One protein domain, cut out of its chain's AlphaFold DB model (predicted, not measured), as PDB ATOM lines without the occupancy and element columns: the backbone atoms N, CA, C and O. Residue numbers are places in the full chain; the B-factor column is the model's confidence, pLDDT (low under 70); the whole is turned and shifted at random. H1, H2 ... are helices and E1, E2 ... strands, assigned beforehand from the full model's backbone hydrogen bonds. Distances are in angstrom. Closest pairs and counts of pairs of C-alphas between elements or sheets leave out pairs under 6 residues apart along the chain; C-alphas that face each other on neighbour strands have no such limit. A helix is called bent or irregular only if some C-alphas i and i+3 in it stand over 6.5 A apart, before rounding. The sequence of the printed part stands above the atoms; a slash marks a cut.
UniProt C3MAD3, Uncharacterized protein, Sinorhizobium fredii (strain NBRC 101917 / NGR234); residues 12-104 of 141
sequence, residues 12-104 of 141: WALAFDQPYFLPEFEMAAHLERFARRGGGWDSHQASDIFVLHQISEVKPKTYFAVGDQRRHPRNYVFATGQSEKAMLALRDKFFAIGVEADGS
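Overview. This is residues 12 to 104 of the 141 residues of an uncharacterized protein of Sinorhizobium fredii (strain NBRC 101917 / NGR234) (UniProt C3MAD3). A long helix, H4, runs along a small, strongly twisted four-strand sheet and on past it, where H1 and H2 pack on its residues 94 to 102. The bent strand E2 makes a hairpin with E3 at the opposite end of the long axis. The printed part has 93 residues, in the order E1 H1 H2 H3 E2 E3 E4 H4, of mixed class; the sheet, E3 E2 E1 E4, is antiparallel. It is compact, with a radius of gyration of the C-alphas of 13.3 A and spans of 42 by 30 by 20 A.

Along the chain. E1, residues 12 to 16, begins at C-alpha 12 (-1.356, -23.030, -23.101). H1 is residues 27 to 35, H2 37 to 40 and H3 46 to 49. E2, residues 50 to 58, is 19.3 A long and bends by 78 degrees at residue 55. E3 is residues 62 to 65 and E4 77 to 81. H4, residues 84 to 104, is 29.9 A long, with a kink of 27 degrees near residue 98, and ends at C-alpha 104 (26.956, -34.123, -33.570).

Arrangement. Within hydrogen-bond range are N 14 and O 79 of E1 and E4, 2.9 A, N 13 and O 53 of E1 and E2, 2.8 A, and N 56 and O 64 of E2 and E3, 2.9 A. H4 is on the sheet at a height of 10.2 A; H3 only just grazes it, with 5 pairs of C-alphas within 10 A. H4 touches H1, closest C-alphas Ala 35 and Gly 98, 4.5 A, and H2, closest Arg 37 and Gly 98, 4.1 A. In H1 2 of 5 O i to N i+4 pairs are within range, beside 5 of 6 O i to N i+3 pairs; in H4 14 of 17; H2 and H3 are too short for such a pair.

Size, cuts and confidence. The C-alphas farthest apart, of Lys 59 and Ser 104, are 42.4 A apart. The printed part has no cut; the link E3 to E4 is long. No printed residue is under 70 in pLDDT.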
ATOM      1  N   TRP A  12      -2.271 -21.996 -23.553       98.31
ATOM      2  CA  TRP A  12      -1.356 -23.030 -23.101       98.31
ATOM      3  C   TRP A  12      -0.038 -22.397 -22.671       98.31
ATOM      4  O   TRP A  12       0.602 -21.695 -23.452       98.31
ATOM      5  N   ALA A  13       0.368 -22.650 -21.430       97.81
ATOM      6  CA  ALA A  13       1.660 -22.265 -20.883       97.81
ATOM      7  C   ALA A  13       2.659 -23.407 -21.032       97.81
ATOM      8  O   ALA A  13       2.389 -24.516 -20.573       97.81
ATOM      9  N   LEU A  14       3.819 -23.108 -21.610       97.75
ATOM     10  CA  LEU A  14       4.994 -23.965 -21.582       97.75
ATOM     11  C   LEU A  14       5.943 -23.455 -20.491       97.75
ATOM     12  O   LEU A  14       6.408 -22.307 -20.532       97.75
ATOM     13  N   ALA A  15       6.195 -24.307 -19.504       96.12
ATOM     14  CA  ALA A  15       6.991 -23.980 -18.334       96.12
ATOM     15  C   ALA A  15       7.980 -25.095 -18.000       96.12
ATOM     16  O   ALA A  15       7.810 -26.244 -18.405       96.12
ATOM     17  N   PHE A  16       9.005 -24.749 -17.233       95.06
ATOM     18  CA  PHE A  16       9.844 -25.738 -16.565       95.06
ATOM     19  C   PHE A  16       9.051 -26.449 -15.469       95.06
ATOM     20  O   PHE A  16       8.373 -25.788 -14.679       95.06
ATOM     21  N   ASP A  17       9.165 -27.771 -15.396       92.56
ATOM     22  CA  ASP A  17       8.700 -28.513 -14.228       92.56
ATOM     23  C   ASP A  17       9.689 -28.346 -13.070       92.56
ATOM     24  O   ASP A  17      10.874 -28.056 -13.267       92.56
ATOM     25  N   GLN A  18       9.232 -28.525 -11.836       85.81
ATOM     26  CA  GLN A  18      10.154 -28.633 -10.709       85.81
ATOM     27  C   GLN A  18      10.810 -30.021 -10.711       85.81
ATOM     28  O   GLN A  18      10.108 -31.012 -10.888       85.81
ATOM     29  N   PRO A  19      12.132 -30.132 -10.474       89.12
ATOM     30  CA  PRO A  19      13.072 -29.106 -10.002       89.12
ATOM     31  C   PRO A  19      13.906 -28.435 -11.115       89.12
ATOM     32  O   PRO A  19      14.946 -27.843 -10.831       89.12
ATOM     33  N   TYR A  20      13.498 -28.531 -12.380       88.25
ATOM     34  CA  TYR A  20      14.345 -28.186 -13.524       88.25
ATOM     35  C   TYR A  20      14.544 -26.686 -13.738       88.25
ATOM     36  O   TYR A  20      15.490 -26.310 -14.420       88.25
ATOM     37  N   PHE A  21      13.736 -25.824 -13.115       83.88
ATOM     38  CA  PHE A  21      14.015 -24.390 -13.046       83.88
ATOM     39  C   PHE A  21      14.886 -24.046 -11.835       83.88
ATOM     40  O   PHE A  21      14.499 -24.284 -10.691       83.88
ATOM     41  N   LEU A  22      16.027 -23.410 -12.089       78.31
ATOM     42  CA  LEU A  22      16.952 -22.942 -11.059       78.31
ATOM     43  C   LEU A  22      16.679 -21.453 -10.779       78.31
ATOM     44  O   LEU A  22      17.016 -20.627 -11.632       78.31
ATOM     45  N   PRO A  23      16.106 -21.085  -9.614       72.50
ATOM     46  CA  PRO A  23      15.662 -19.714  -9.328       72.50
ATOM     47  C   PRO A  23      16.786 -18.672  -9.293       72.50
ATOM     48  O   PRO A  23      16.518 -17.475  -9.345       72.50
ATOM     49  N   GLU A  24      18.029 -19.132  -9.172       78.62
ATOM     50  CA  GLU A  24      19.243 -18.314  -9.123       78.62
ATOM     51  C   GLU A  24      19.602 -17.706 -10.488       78.62
ATOM     52  O   GLU A  24      20.343 -16.727 -10.556       78.62
ATOM     53  N   PHE A  25      19.071 -18.272 -11.578       76.94
ATOM     54  CA  PHE A  25      19.333 -17.813 -12.937       76.94
ATOM     55  C   PHE A  25      18.144 -17.021 -13.488       76.94
ATOM     56  O   PHE A  25      16.984 -17.394 -13.318       76.94
ATOM     57  N   GLU A  26      18.433 -15.936 -14.211       87.75
ATOM     58  CA  GLU A  26      17.433 -15.272 -15.053       87.75
ATOM     59  C   GLU A  26      16.982 -16.236 -16.170       87.75
ATOM     60  O   GLU A  26      17.761 -17.073 -16.634       87.75
ATOM     61  N   MET A  27      15.734 -16.104 -16.638       90.50
ATOM     62  CA  MET A  27      15.137 -17.048 -17.597       90.50
ATOM     63  C   MET A  27      15.987 -17.217 -18.862       90.50
ATOM     64  O   MET A  27      16.178 -18.332 -19.330       90.50
ATOM     65  N   ALA A  28      16.534 -16.121 -19.396       91.44
ATOM     66  CA  ALA A  28      17.379 -16.158 -20.589       91.44
ATOM     67  C   ALA A  28      18.613 -17.052 -20.390       91.44
ATOM     68  O   ALA A  28      18.846 -17.956 -21.188       91.44
ATOM     69  N   ALA A  29      19.336 -16.873 -19.280       89.56
ATOM     70  CA  ALA A  29      20.495 -17.696 -18.946       89.56
ATOM     71  C   ALA A  29      20.105 -19.167 -18.741       89.56
ATOM     72  O   ALA A  29      20.858 -20.071 -19.097       89.56
ATOM     73  N   HIS A  30      18.916 -19.422 -18.191       89.75
ATOM     74  CA  HIS A  30      18.401 -20.778 -18.053       89.75
ATOM     75  C   HIS A  30      18.122 -21.425 -19.421       89.75
ATOM     76  O   HIS A  30      18.516 -22.566 -19.655       89.75
ATOM     77  N   LEU A  31      17.495 -20.690 -20.343       92.69
ATOM     78  CA  LEU A  31      17.209 -21.165 -21.699       92.69
ATOM     79  C   LEU A  31      18.491 -21.412 -22.508       92.69
ATOM     80  O   LEU A  31      18.576 -22.412 -23.217       92.69
ATOM     81  N   GLU A  32      19.513 -20.566 -22.364       94.25
ATOM     82  CA  GLU A  32      20.812 -20.728 -23.040       94.25
ATOM     83  C   GLU A  32      21.512 -22.050 -22.698       94.25
ATOM     84  O   GLU A  32      22.268 -22.582 -23.513       94.25
ATOM     85  N   ARG A  33      21.224 -22.648 -21.534       92.50
ATOM     86  CA  ARG A  33      21.772 -23.963 -21.167       92.50
ATOM     87  C   ARG A  33      21.352 -25.066 -22.135       92.50
ATOM     88  O   ARG A  33      22.106 -26.022 -22.291       92.50
ATOM     89  N   PHE A  34      20.208 -24.929 -22.810       94.19
ATOM     90  CA  PHE A  34      19.723 -25.896 -23.804       94.19
ATOM     91  C   PHE A  34      20.493 -25.854 -25.129       94.19
ATOM     92  O   PHE A  34      20.187 -26.620 -26.037       94.19
ATOM     93  N   ALA A  35      21.550 -25.036 -25.227       94.19
ATOM     94  CA  ALA A  35      22.623 -25.261 -26.192       94.19
ATOM     95  C   ALA A  35      23.389 -26.578 -25.934       94.19
ATOM     96  O   ALA A  35      24.100 -27.047 -26.817       94.19
ATOM     97  N   ARG A  36      23.245 -27.167 -24.738       92.31
ATOM     98  CA  ARG A  36      23.725 -28.503 -24.357       92.31
ATOM     99  C   ARG A  36      22.540 -29.442 -24.146       92.31
ATOM    100  O   ARG A  36      21.437 -28.988 -23.816       92.31
ATOM    101  N   ARG A  37      22.758 -30.747 -24.302       92.25
ATOM    102  CA  ARG A  37      21.745 -31.796 -24.137       92.25
ATOM    103  C   ARG A  37      21.004 -31.621 -22.810       92.25
ATOM    104  O   ARG A  37      21.602 -31.491 -21.748       92.25
ATOM    105  N   GLY A  38      19.675 -31.543 -22.890       90.00
ATOM    106  CA  GLY A  38      18.796 -31.413 -21.725       90.00
ATOM    107  C   GLY A  38      19.075 -30.220 -20.800       90.00
ATOM    108  O   GLY A  38      18.670 -30.260 -19.644       90.00
ATOM    109  N   GLY A  39      19.803 -29.184 -21.231       89.81
ATOM    110  CA  GLY A  39      20.166 -28.074 -20.339       89.81
ATOM    111  C   GLY A  39      21.151 -28.451 -19.218       89.81
ATOM    112  O   GLY A  39      21.274 -27.721 -18.222       89.81
ATOM    113  N   GLY A  40      21.850 -29.584 -19.363       87.69
ATOM    114  CA  GLY A  40      22.664 -30.228 -18.326       87.69
ATOM    115  C   GLY A  40      21.943 -31.340 -17.552       87.69
ATOM    116  O   GLY A  40      22.476 -31.822 -16.555       87.69
ATOM    117  N   TRP A  41      20.734 -31.721 -17.977       89.25
ATOM    118  CA  TRP A  41      19.972 -32.867 -17.467       89.25
ATOM    119  C   TRP A  41      19.966 -34.008 -18.488       89.25
ATOM    120  O   TRP A  41      18.915 -34.477 -18.915       89.25
ATOM    121  N   ASP A  42      21.154 -34.449 -18.892       87.50
ATOM    122  CA  ASP A  42      21.403 -35.242 -20.102       87.50
ATOM    123  C   ASP A  42      20.623 -36.570 -20.186       87.50
ATOM    124  O   ASP A  42      20.417 -37.096 -21.279       87.50
ATOM    125  N   SER A  43      20.186 -37.116 -19.046       88.62
ATOM    126  CA  SER A  43      19.420 -38.366 -18.947       88.62
ATOM    127  C   SER A  43      17.895 -38.197 -18.987       88.62
ATOM    128  O   SER A  43      17.187 -39.201 -18.931       88.62
ATOM    129  N   HIS A  44      17.385 -36.966 -19.018       92.44
ATOM    130  CA  HIS A  44      15.956 -36.668 -18.897       92.44
ATOM    131  C   HIS A  44      15.342 -36.339 -20.256       92.44
ATOM    132  O   HIS A  44      15.997 -35.772 -21.132       92.44
ATOM    133  N   GLN A  45      14.072 -36.687 -20.436       93.62
ATOM    134  CA  GLN A  45      13.316 -36.380 -21.643       93.62
ATOM    135  C   GLN A  45      12.689 -34.987 -21.562       93.62
ATOM    136  O   GLN A  45      12.500 -34.418 -20.487       93.62
ATOM    137  N   ALA A  46      12.281 -34.447 -22.714       94.88
ATOM    138  CA  ALA A  46      11.574 -33.168 -22.776       94.88
ATOM    139  C   ALA A  46      10.316 -33.140 -21.885       94.88
ATOM    140  O   ALA A  46      10.010 -32.111 -21.291       94.88
ATOM    141  N   SER A  47       9.594 -34.259 -21.774       95.06
ATOM    142  CA  SER A  47       8.404 -34.384 -20.921       95.06
ATOM    143  C   SER A  47       8.701 -34.395 -19.425       95.06
ATOM    144  O   SER A  47       7.795 -34.122 -18.649       95.06
ATOM    145  N   ASP A  48       9.932 -34.718 -19.027       94.31
ATOM    146  CA  ASP A  48      10.334 -34.688 -17.620       94.31
ATOM    147  C   ASP A  48      10.684 -33.256 -17.206       94.31
ATOM    148  O   ASP A  48      10.392 -32.826 -16.100       94.31
ATOM    149  N   ILE A  49      11.311 -32.513 -18.121       95.25
ATOM    150  CA  ILE A  49      11.851 -31.172 -17.870       95.25
ATOM    151  C   ILE A  49      10.777 -30.091 -18.001       95.25
ATOM    152  O   ILE A  49      10.831 -29.068 -17.312       95.25
ATOM    153  N   PHE A  50       9.828 -30.283 -18.916       96.50
ATOM    154  CA  PHE A  50       8.845 -29.274 -19.277       96.50
ATOM    155  C   PHE A  50       7.422 -29.761 -19.060       96.50
ATOM    156  O   PHE A  50       7.045 -30.855 -19.482       96.50
ATOM    157  N   VAL A  51       6.597 -28.863 -18.535       96.00
ATOM    158  CA  VAL A  51       5.158 -29.054 -18.391       96.00
ATOM    159  C   VAL A  51       4.397 -28.119 -19.319       96.00
ATOM    160  O   VAL A  51       4.782 -26.968 -19.547       96.00
ATOM    161  N   LEU A  52       3.286 -28.632 -19.846       97.06
ATOM    162  CA  LEU A  52       2.288 -27.841 -20.545       97.06
ATOM    163  C   LEU A  52       1.014 -27.790 -19.719       97.06
ATOM    164  O   LEU A  52       0.452 -28.823 -19.367       97.06
ATOM    165  N   HIS A  53       0.534 -26.580 -19.464       97.25
ATOM    166  CA  HIS A  53      -0.693 -26.348 -18.714       97.25
ATOM    167  C   HIS A  53      -1.633 -25.466 -19.524       97.25
ATOM    168  O   HIS A  53      -1.252 -24.358 -19.900       97.25
ATOM    169  N   GLN A  54      -2.877 -25.895 -19.725       98.12
ATOM    170  CA  GLN A  54      -3.916 -24.959 -20.141       98.12
ATOM    171  C   GLN A  54      -4.255 -24.050 -18.959       98.12
ATOM    172  O   GLN A  54      -4.575 -24.531 -17.873       98.12
ATOM    173  N   ILE A  55      -4.166 -22.740 -19.148       98.00
ATOM    174  CA  ILE A  55      -4.341 -21.745 -18.094       98.00
ATOM    175  C   ILE A  55      -5.832 -21.580 -17.800       98.00
ATOM    176  O   ILE A  55      -6.615 -21.250 -18.688       98.00
ATOM    177  N   SER A  56      -6.225 -21.751 -16.539       97.69
ATOM    178  CA  SER A  56      -7.588 -21.467 -16.073       97.69
ATOM    179  C   SER A  56      -7.709 -20.064 -15.477       97.69
ATOM    180  O   SER A  56      -8.679 -19.357 -15.732       97.69
ATOM    181  N   GLU A  57      -6.702 -19.628 -14.718       97.19
ATOM    182  CA  GLU A  57      -6.689 -18.323 -14.059       97.19
ATOM    183  C   GLU A  57      -5.260 -17.774 -13.932       97.19
ATOM    184  O   GLU A  57      -4.320 -18.515 -13.645       97.19
ATOM    185  N   VAL A  58      -5.096 -16.455 -14.090       96.94
ATOM    186  CA  VAL A  58      -3.807 -15.754 -13.954       96.94
ATOM    187  C   VAL A  58      -3.838 -14.802 -12.756       96.94
ATOM    188  O   VAL A  58      -4.741 -13.981 -12.610       96.94
ATOM    189  N   LYS A  59      -2.811 -14.873 -11.905       95.25
ATOM    190  CA  LYS A  59      -2.531 -13.935 -10.804       95.25
ATOM    191  C   LYS A  59      -1.212 -13.183 -11.081       95.25
ATOM    192  O   LYS A  59      -0.455 -13.567 -11.974       95.25
ATOM    193  N   PRO A  60      -0.860 -12.130 -10.318       93.25
ATOM    194  CA  PRO A  60       0.363 -11.366 -10.581       93.25
ATOM    195  C   PRO A  60       1.647 -12.211 -10.628       93.25
ATOM    196  O   PRO A  60       2.447 -12.028 -11.539       93.25
ATOM    197  N   LYS A  61       1.823 -13.169  -9.704       92.75
ATOM    198  CA  LYS A  61       3.034 -14.014  -9.602       92.75
ATOM    199  C   LYS A  61       2.813 -15.495  -9.925       92.75
ATOM    200  O   LYS A  61       3.778 -16.241 -10.053       92.75
ATOM    201  N   THR A  62       1.563 -15.930 -10.038       95.56
ATOM    202  CA  THR A  62       1.196 -17.345 -10.194       95.56
ATOM    203  C   THR A  62       0.065 -17.508 -11.202       95.56
ATOM    204  O   THR A  62      -0.550 -16.526 -11.608       95.56
ATOM    205  N   TYR A  63      -0.231 -18.740 -11.586       96.69
ATOM    206  CA  TYR A  63      -1.392 -19.106 -12.387       96.69
ATOM    207  C   TYR A  63      -1.943 -20.461 -11.929       96.69
ATOM    208  O   TYR A  63      -1.308 -21.159 -11.136       96.69
ATOM    209  N   PHE A  64      -3.132 -20.809 -12.402       97.56
ATOM    210  CA  PHE A  64      -3.755 -22.113 -12.200       97.56
ATOM    211  C   PHE A  64      -3.929 -22.807 -13.547       97.56
ATOM    212  O   PHE A  64      -4.116 -22.144 -14.573       97.56
ATOM    213  N   ALA A  65      -3.854 -24.136 -13.536       97.31
ATOM    214  CA  ALA A  65      -4.093 -24.954 -14.714       97.31
ATOM    215  C   ALA A  65      -5.518 -25.529 -14.693       97.31
ATOM    216  O   ALA A  65      -6.123 -25.703 -13.634       97.31
ATOM    217  N   VAL A  66      -6.079 -25.818 -15.863       96.44
ATOM    218  CA  VAL A  66      -7.349 -26.544 -15.975       96.44
ATOM    219  C   VAL A  66      -7.176 -27.941 -15.375       96.44
ATOM    220  O   VAL A  66      -6.229 -28.648 -15.704       96.44
ATOM    221  N   GLY A  67      -8.084 -28.336 -14.479       94.38
ATOM    222  CA  GLY A  67      -8.036 -29.644 -13.814       94.38
ATOM    223  C   GLY A  67      -7.017 -29.761 -12.673       94.38
ATOM    224  O   GLY A  67      -6.908 -30.832 -12.083       94.38
ATOM    225  N   ASP A  68      -6.315 -28.679 -12.319       92.62
ATOM    226  CA  ASP A  68      -5.350 -28.651 -11.216       92.62
ATOM    227  C   ASP A  68      -5.663 -27.501 -10.249       92.62
ATOM    228  O   ASP A  68      -5.856 -26.354 -10.649       92.62
ATOM    229  N   GLN A  69      -5.697 -27.800  -8.950       91.19
ATOM    230  CA  GLN A  69      -5.929 -26.803  -7.899       91.19
ATOM    231  C   GLN A  69      -4.630 -26.167  -7.382       91.19
ATOM    232  O   GLN A  69      -4.669 -25.225  -6.583       91.19
ATOM    233  N   ARG A  70      -3.467 -26.671  -7.810       93.44
ATOM    234  CA  ARG A  70      -2.163 -26.147  -7.400       93.44
ATOM    235  C   ARG A  70      -1.883 -24.791  -8.045       93.44
ATOM    236  O   ARG A  70      -2.288 -24.499  -9.169       93.44
ATOM    237  N   ARG A  71      -1.144 -23.959  -7.309       94.69
ATOM    238  CA  ARG A  71      -0.626 -22.680  -7.801       94.69
ATOM    239  C   ARG A  71       0.700 -22.912  -8.501       94.69
ATOM    240  O   ARG A  71       1.658 -23.342  -7.865       94.69
ATOM    241  N   HIS A  72       0.761 -22.534  -9.767       94.94
ATOM    242  CA  HIS A  72       1.964 -22.633 -10.580       94.94
ATOM    243  C   HIS A  72       2.684 -21.279 -10.648       94.94
ATOM    244  O   HIS A  72       2.034 -20.245 -10.832       94.94
ATOM    245  N   PRO A  73       4.009 -21.232 -10.461       93.56
ATOM    246  CA  PRO A  73       4.780 -19.992 -10.498       93.56
ATOM    247  C   PRO A  73       4.917 -19.437 -11.928       93.56
ATOM    248  O   PRO A  73       5.301 -20.149 -12.852       93.56
ATOM    249  N   ARG A  74       4.648 -18.137 -12.137       93.31
ATOM    250  CA  ARG A  74       4.733 -17.517 -13.480       93.31
ATOM    251  C   ARG A  74       6.157 -17.349 -13.993       93.31
ATOM    252  O   ARG A  74       6.355 -17.288 -15.197       93.31
ATOM    253  N   ASN A  75       7.143 -17.266 -13.106       91.88
ATOM    254  CA  ASN A  75       8.548 -17.138 -13.491       91.88
ATOM    255  C   ASN A  75       9.138 -18.427 -14.084       91.88
ATOM    256  O   ASN A  75      10.279 -18.396 -14.515       91.88
ATOM    257  N   TYR A  76       8.384 -19.530 -14.109       93.88
ATOM    258  CA  TYR A  76       8.800 -20.796 -14.721       93.88
ATOM    259  C   TYR A  76       8.309 -20.896 -16.172       93.88
ATOM    260  O   TYR A  76       8.781 -21.739 -16.930       93.88
ATOM    261  N   VAL A  77       7.363 -20.033 -16.556       95.31
ATOM    262  CA  VAL A  77       6.769 -19.978 -17.892       95.31
ATOM    263  C   VAL A  77       7.698 -19.201 -18.814       95.31
ATOM    264  O   VAL A  77       8.024 -18.046 -18.534       95.31
ATOM    265  N   PHE A  78       8.088 -19.814 -19.929       94.88
ATOM    266  CA  PHE A  78       8.942 -19.175 -20.936       94.88
ATOM    267  C   PHE A  78       8.263 -19.007 -22.296       94.88
ATOM    268  O   PHE A  78       8.756 -18.254 -23.130       94.88
ATOM    269  N   ALA A  79       7.112 -19.650 -22.510       96.94
ATOM    270  CA  ALA A  79       6.278 -19.413 -23.679       96.94
ATOM    271  C   ALA A  79       4.792 -19.641 -23.372       96.94
ATOM    272  O   ALA A  79       4.430 -20.435 -22.502       96.94
ATOM    273  N   THR A  80       3.934 -18.945 -24.115       97.81
ATOM    274  CA  THR A  80       2.483 -19.141 -24.122       97.81
ATOM    275  C   THR A  80       1.948 -19.153 -25.548       97.81
ATOM    276  O   THR A  80       2.546 -18.569 -26.455       97.81
ATOM    277  N   GLY A  81       0.810 -19.810 -25.762       97.19
ATOM    278  CA  GLY A  81       0.108 -19.758 -27.040       97.19
ATOM    279  C   GLY A  81      -1.260 -20.427 -27.005       97.19
ATOM    280  O   GLY A  81      -1.579 -21.180 -26.095       97.19
ATOM    281  N   GLN A  82      -2.068 -20.195 -28.032       96.94
ATOM    282  CA  GLN A  82      -3.468 -20.643 -28.063       96.94
ATOM    283  C   GLN A  82      -3.655 -22.133 -28.402       96.94
ATOM    284  O   GLN A  82      -4.769 -22.645 -28.364       96.94
ATOM    285  N   SER A  83      -2.584 -22.845 -28.763       97.44
ATOM    286  CA  SER A  83      -2.651 -24.234 -29.222       97.44
ATOM    287  C   SER A  83      -1.691 -25.119 -28.441       97.44
ATOM    288  O   SER A  83      -0.477 -24.911 -28.490       97.44
ATOM    289  N   GLU A  84      -2.235 -26.162 -27.813       97.81
ATOM    290  CA  GLU A  84      -1.463 -27.227 -27.162       97.81
ATOM    291  C   GLU A  84      -0.415 -27.804 -28.112       97.81
ATOM    292  O   GLU A  84       0.771 -27.854 -27.800       97.81
ATOM    293  N   LYS A  85      -0.847 -28.163 -29.324       98.06
ATOM    294  CA  LYS A  85       0.011 -28.748 -30.356       98.06
ATOM    295  C   LYS A  85       1.185 -27.834 -30.710       98.06
ATOM    296  O   LYS A  85       2.295 -28.323 -30.899       98.06
ATOM    297  N   ALA A  86       0.955 -26.524 -30.807       97.50
ATOM    298  CA  ALA A  86       2.022 -25.570 -31.099       97.50
ATOM    299  C   ALA A  86       3.023 -25.459 -29.938       97.50
ATOM    300  O   ALA A  86       4.226 -25.392 -30.179       97.50
ATOM    301  N   MET A  87       2.545 -25.485 -28.691       98.06
ATOM    302  CA  MET A  87       3.413 -25.468 -27.510       98.06
ATOM    303  C   MET A  87       4.200 -26.773 -27.348       98.06
ATOM    304  O   MET A  87       5.377 -26.725 -27.001       98.06
ATOM    305  N   LEU A  88       3.606 -27.926 -27.678       97.81
ATOM    306  CA  LEU A  88       4.313 -29.210 -27.713       97.81
ATOM    307  C   LEU A  88       5.411 -29.199 -28.777       97.81
ATOM    308  O   LEU A  88       6.553 -29.545 -28.489       97.81
ATOM    309  N   ALA A  89       5.100 -28.721 -29.983       97.81
ATOM    310  CA  ALA A  89       6.090 -28.598 -31.047       97.81
ATOM    311  C   ALA A  89       7.233 -27.642 -30.664       97.81
ATOM    312  O   ALA A  89       8.391 -27.910 -30.985       97.81
ATOM    313  N   LEU A  90       6.930 -26.543 -29.962       97.75
ATOM    314  CA  LEU A  90       7.947 -25.629 -29.445       97.75
ATOM    315  C   LEU A  90       8.833 -26.305 -28.393       97.75
ATOM    316  O   LEU A  90      10.051 -26.177 -28.482       97.75
ATOM    317  N   ARG A  91       8.245 -27.042 -27.441       97.19
ATOM    318  CA  ARG A  91       8.980 -27.826 -26.437       97.19
ATOM    319  C   ARG A  91       9.957 -28.787 -27.105       97.19
ATOM    320  O   ARG A  91      11.141 -28.778 -26.782       97.19
ATOM    321  N   ASP A  92       9.463 -29.587 -28.045       97.00
ATOM    322  CA  ASP A  92      10.255 -30.628 -28.699       97.00
ATOM    323  C   ASP A  92      11.381 -30.012 -29.529       97.00
ATOM    324  O   ASP A  92      12.531 -30.432 -29.425       97.00
ATOM    325  N   LYS A  93      11.075 -28.947 -30.283       96.31
ATOM    326  CA  LYS A  93      12.079 -28.192 -31.037       96.31
ATOM    327  C   LYS A  93      13.141 -27.589 -30.121       96.31
ATOM    328  O   LYS A  93      14.318 -27.639 -30.452       96.31
ATOM    329  N   PHE A  94      12.736 -26.999 -29.000       95.25
ATOM    330  CA  PHE A  94      13.658 -26.371 -28.061       95.25
ATOM    331  C   PHE A  94      14.592 -27.401 -27.415       95.25
ATOM    332  O   PHE A  94      15.804 -27.206 -27.401       95.25
ATOM    333  N   PHE A  95      14.046 -28.528 -26.956       95.19
ATOM    334  CA  PHE A  95      14.833 -29.620 -26.383       95.19
ATOM    335  C   PHE A  95      15.798 -30.246 -27.404       95.19
ATOM    336  O   PHE A  95      16.934 -30.577 -27.058       95.19
ATOM    337  N   ALA A  96      15.374 -30.371 -28.666       96.19
ATOM    338  CA  ALA A  96      16.179 -30.967 -29.728       96.19
ATOM    339  C   ALA A  96      17.479 -30.201 -30.017       96.19
ATOM    340  O   ALA A  96      18.463 -30.839 -30.374       96.19
ATOM    341  N   ILE A  97      17.527 -28.878 -29.805       96.31
ATOM    342  CA  ILE A  97      18.713 -28.046 -30.097       96.31
ATOM    343  C   ILE A  97      19.975 -28.621 -29.438       96.31
ATOM    344  O   ILE A  97      20.958 -28.913 -30.120       96.31
ATOM    345  N   GLY A  98      19.943 -28.820 -28.119       93.88
ATOM    346  CA  GLY A  98      21.085 -29.351 -27.376       93.88
ATOM    347  C   GLY A  98      21.357 -30.826 -27.671       93.88
ATOM    348  O   GLY A  98      22.510 -31.248 -27.712       93.88
ATOM    349  N   VAL A  99      20.306 -31.619 -27.918       95.06
ATOM    350  CA  VAL A  99      20.441 -33.039 -28.287       95.06
ATOM    351  C   VAL A  99      21.192 -33.188 -29.611       95.06
ATOM    352  O   VAL A  99      22.109 -34.006 -29.705       95.06
ATOM    353  N   GLU A 100      20.819 -32.397 -30.616       96.50
ATOM    354  CA  GLU A 100      21.436 -32.384 -31.943       96.50
ATOM    355  C   GLU A 100      22.875 -31.862 -31.898       96.50
ATOM    356  O   GLU A 100      23.762 -32.463 -32.516       96.50
ATOM    357  N   ALA A 101      23.119 -30.779 -31.152       96.25
ATOM    358  CA  ALA A 101      24.452 -30.213 -30.973       96.25
ATOM    359  C   ALA A 101      25.419 -31.230 -30.346       96.25
ATOM    360  O   ALA A 101      26.425 -31.591 -30.966       96.25
ATOM    361  N   ASP A 102      25.086 -31.763 -29.168       95.62
ATOM    362  CA  ASP A 102      25.963 -32.701 -28.460       95.62
ATOM    363  C   ASP A 102      26.064 -34.042 -29.196       95.62
ATOM    364  O   ASP A 102      27.144 -34.623 -29.277       95.62
ATOM    365  N   GLY A 103      24.980 -34.510 -29.826       95.06
ATOM    366  CA  GLY A 103      25.014 -35.719 -30.656       95.06
ATOM    367  C   GLY A 103      25.943 -35.586 -31.868       95.06
ATOM    368  O   GLY A 103      26.626 -36.544 -32.238       95.06
ATOM    369  N   SER A 104      26.024 -34.396 -32.470       95.81
ATOM    370  CA  SER A 104      26.956 -34.123 -33.570       95.81
ATOM    371  C   SER A 104      28.409 -34.112 -33.091       95.81
ATOM    372  O   SER A 104      29.278 -34.676 -33.760       95.81
TER     373      SER A 104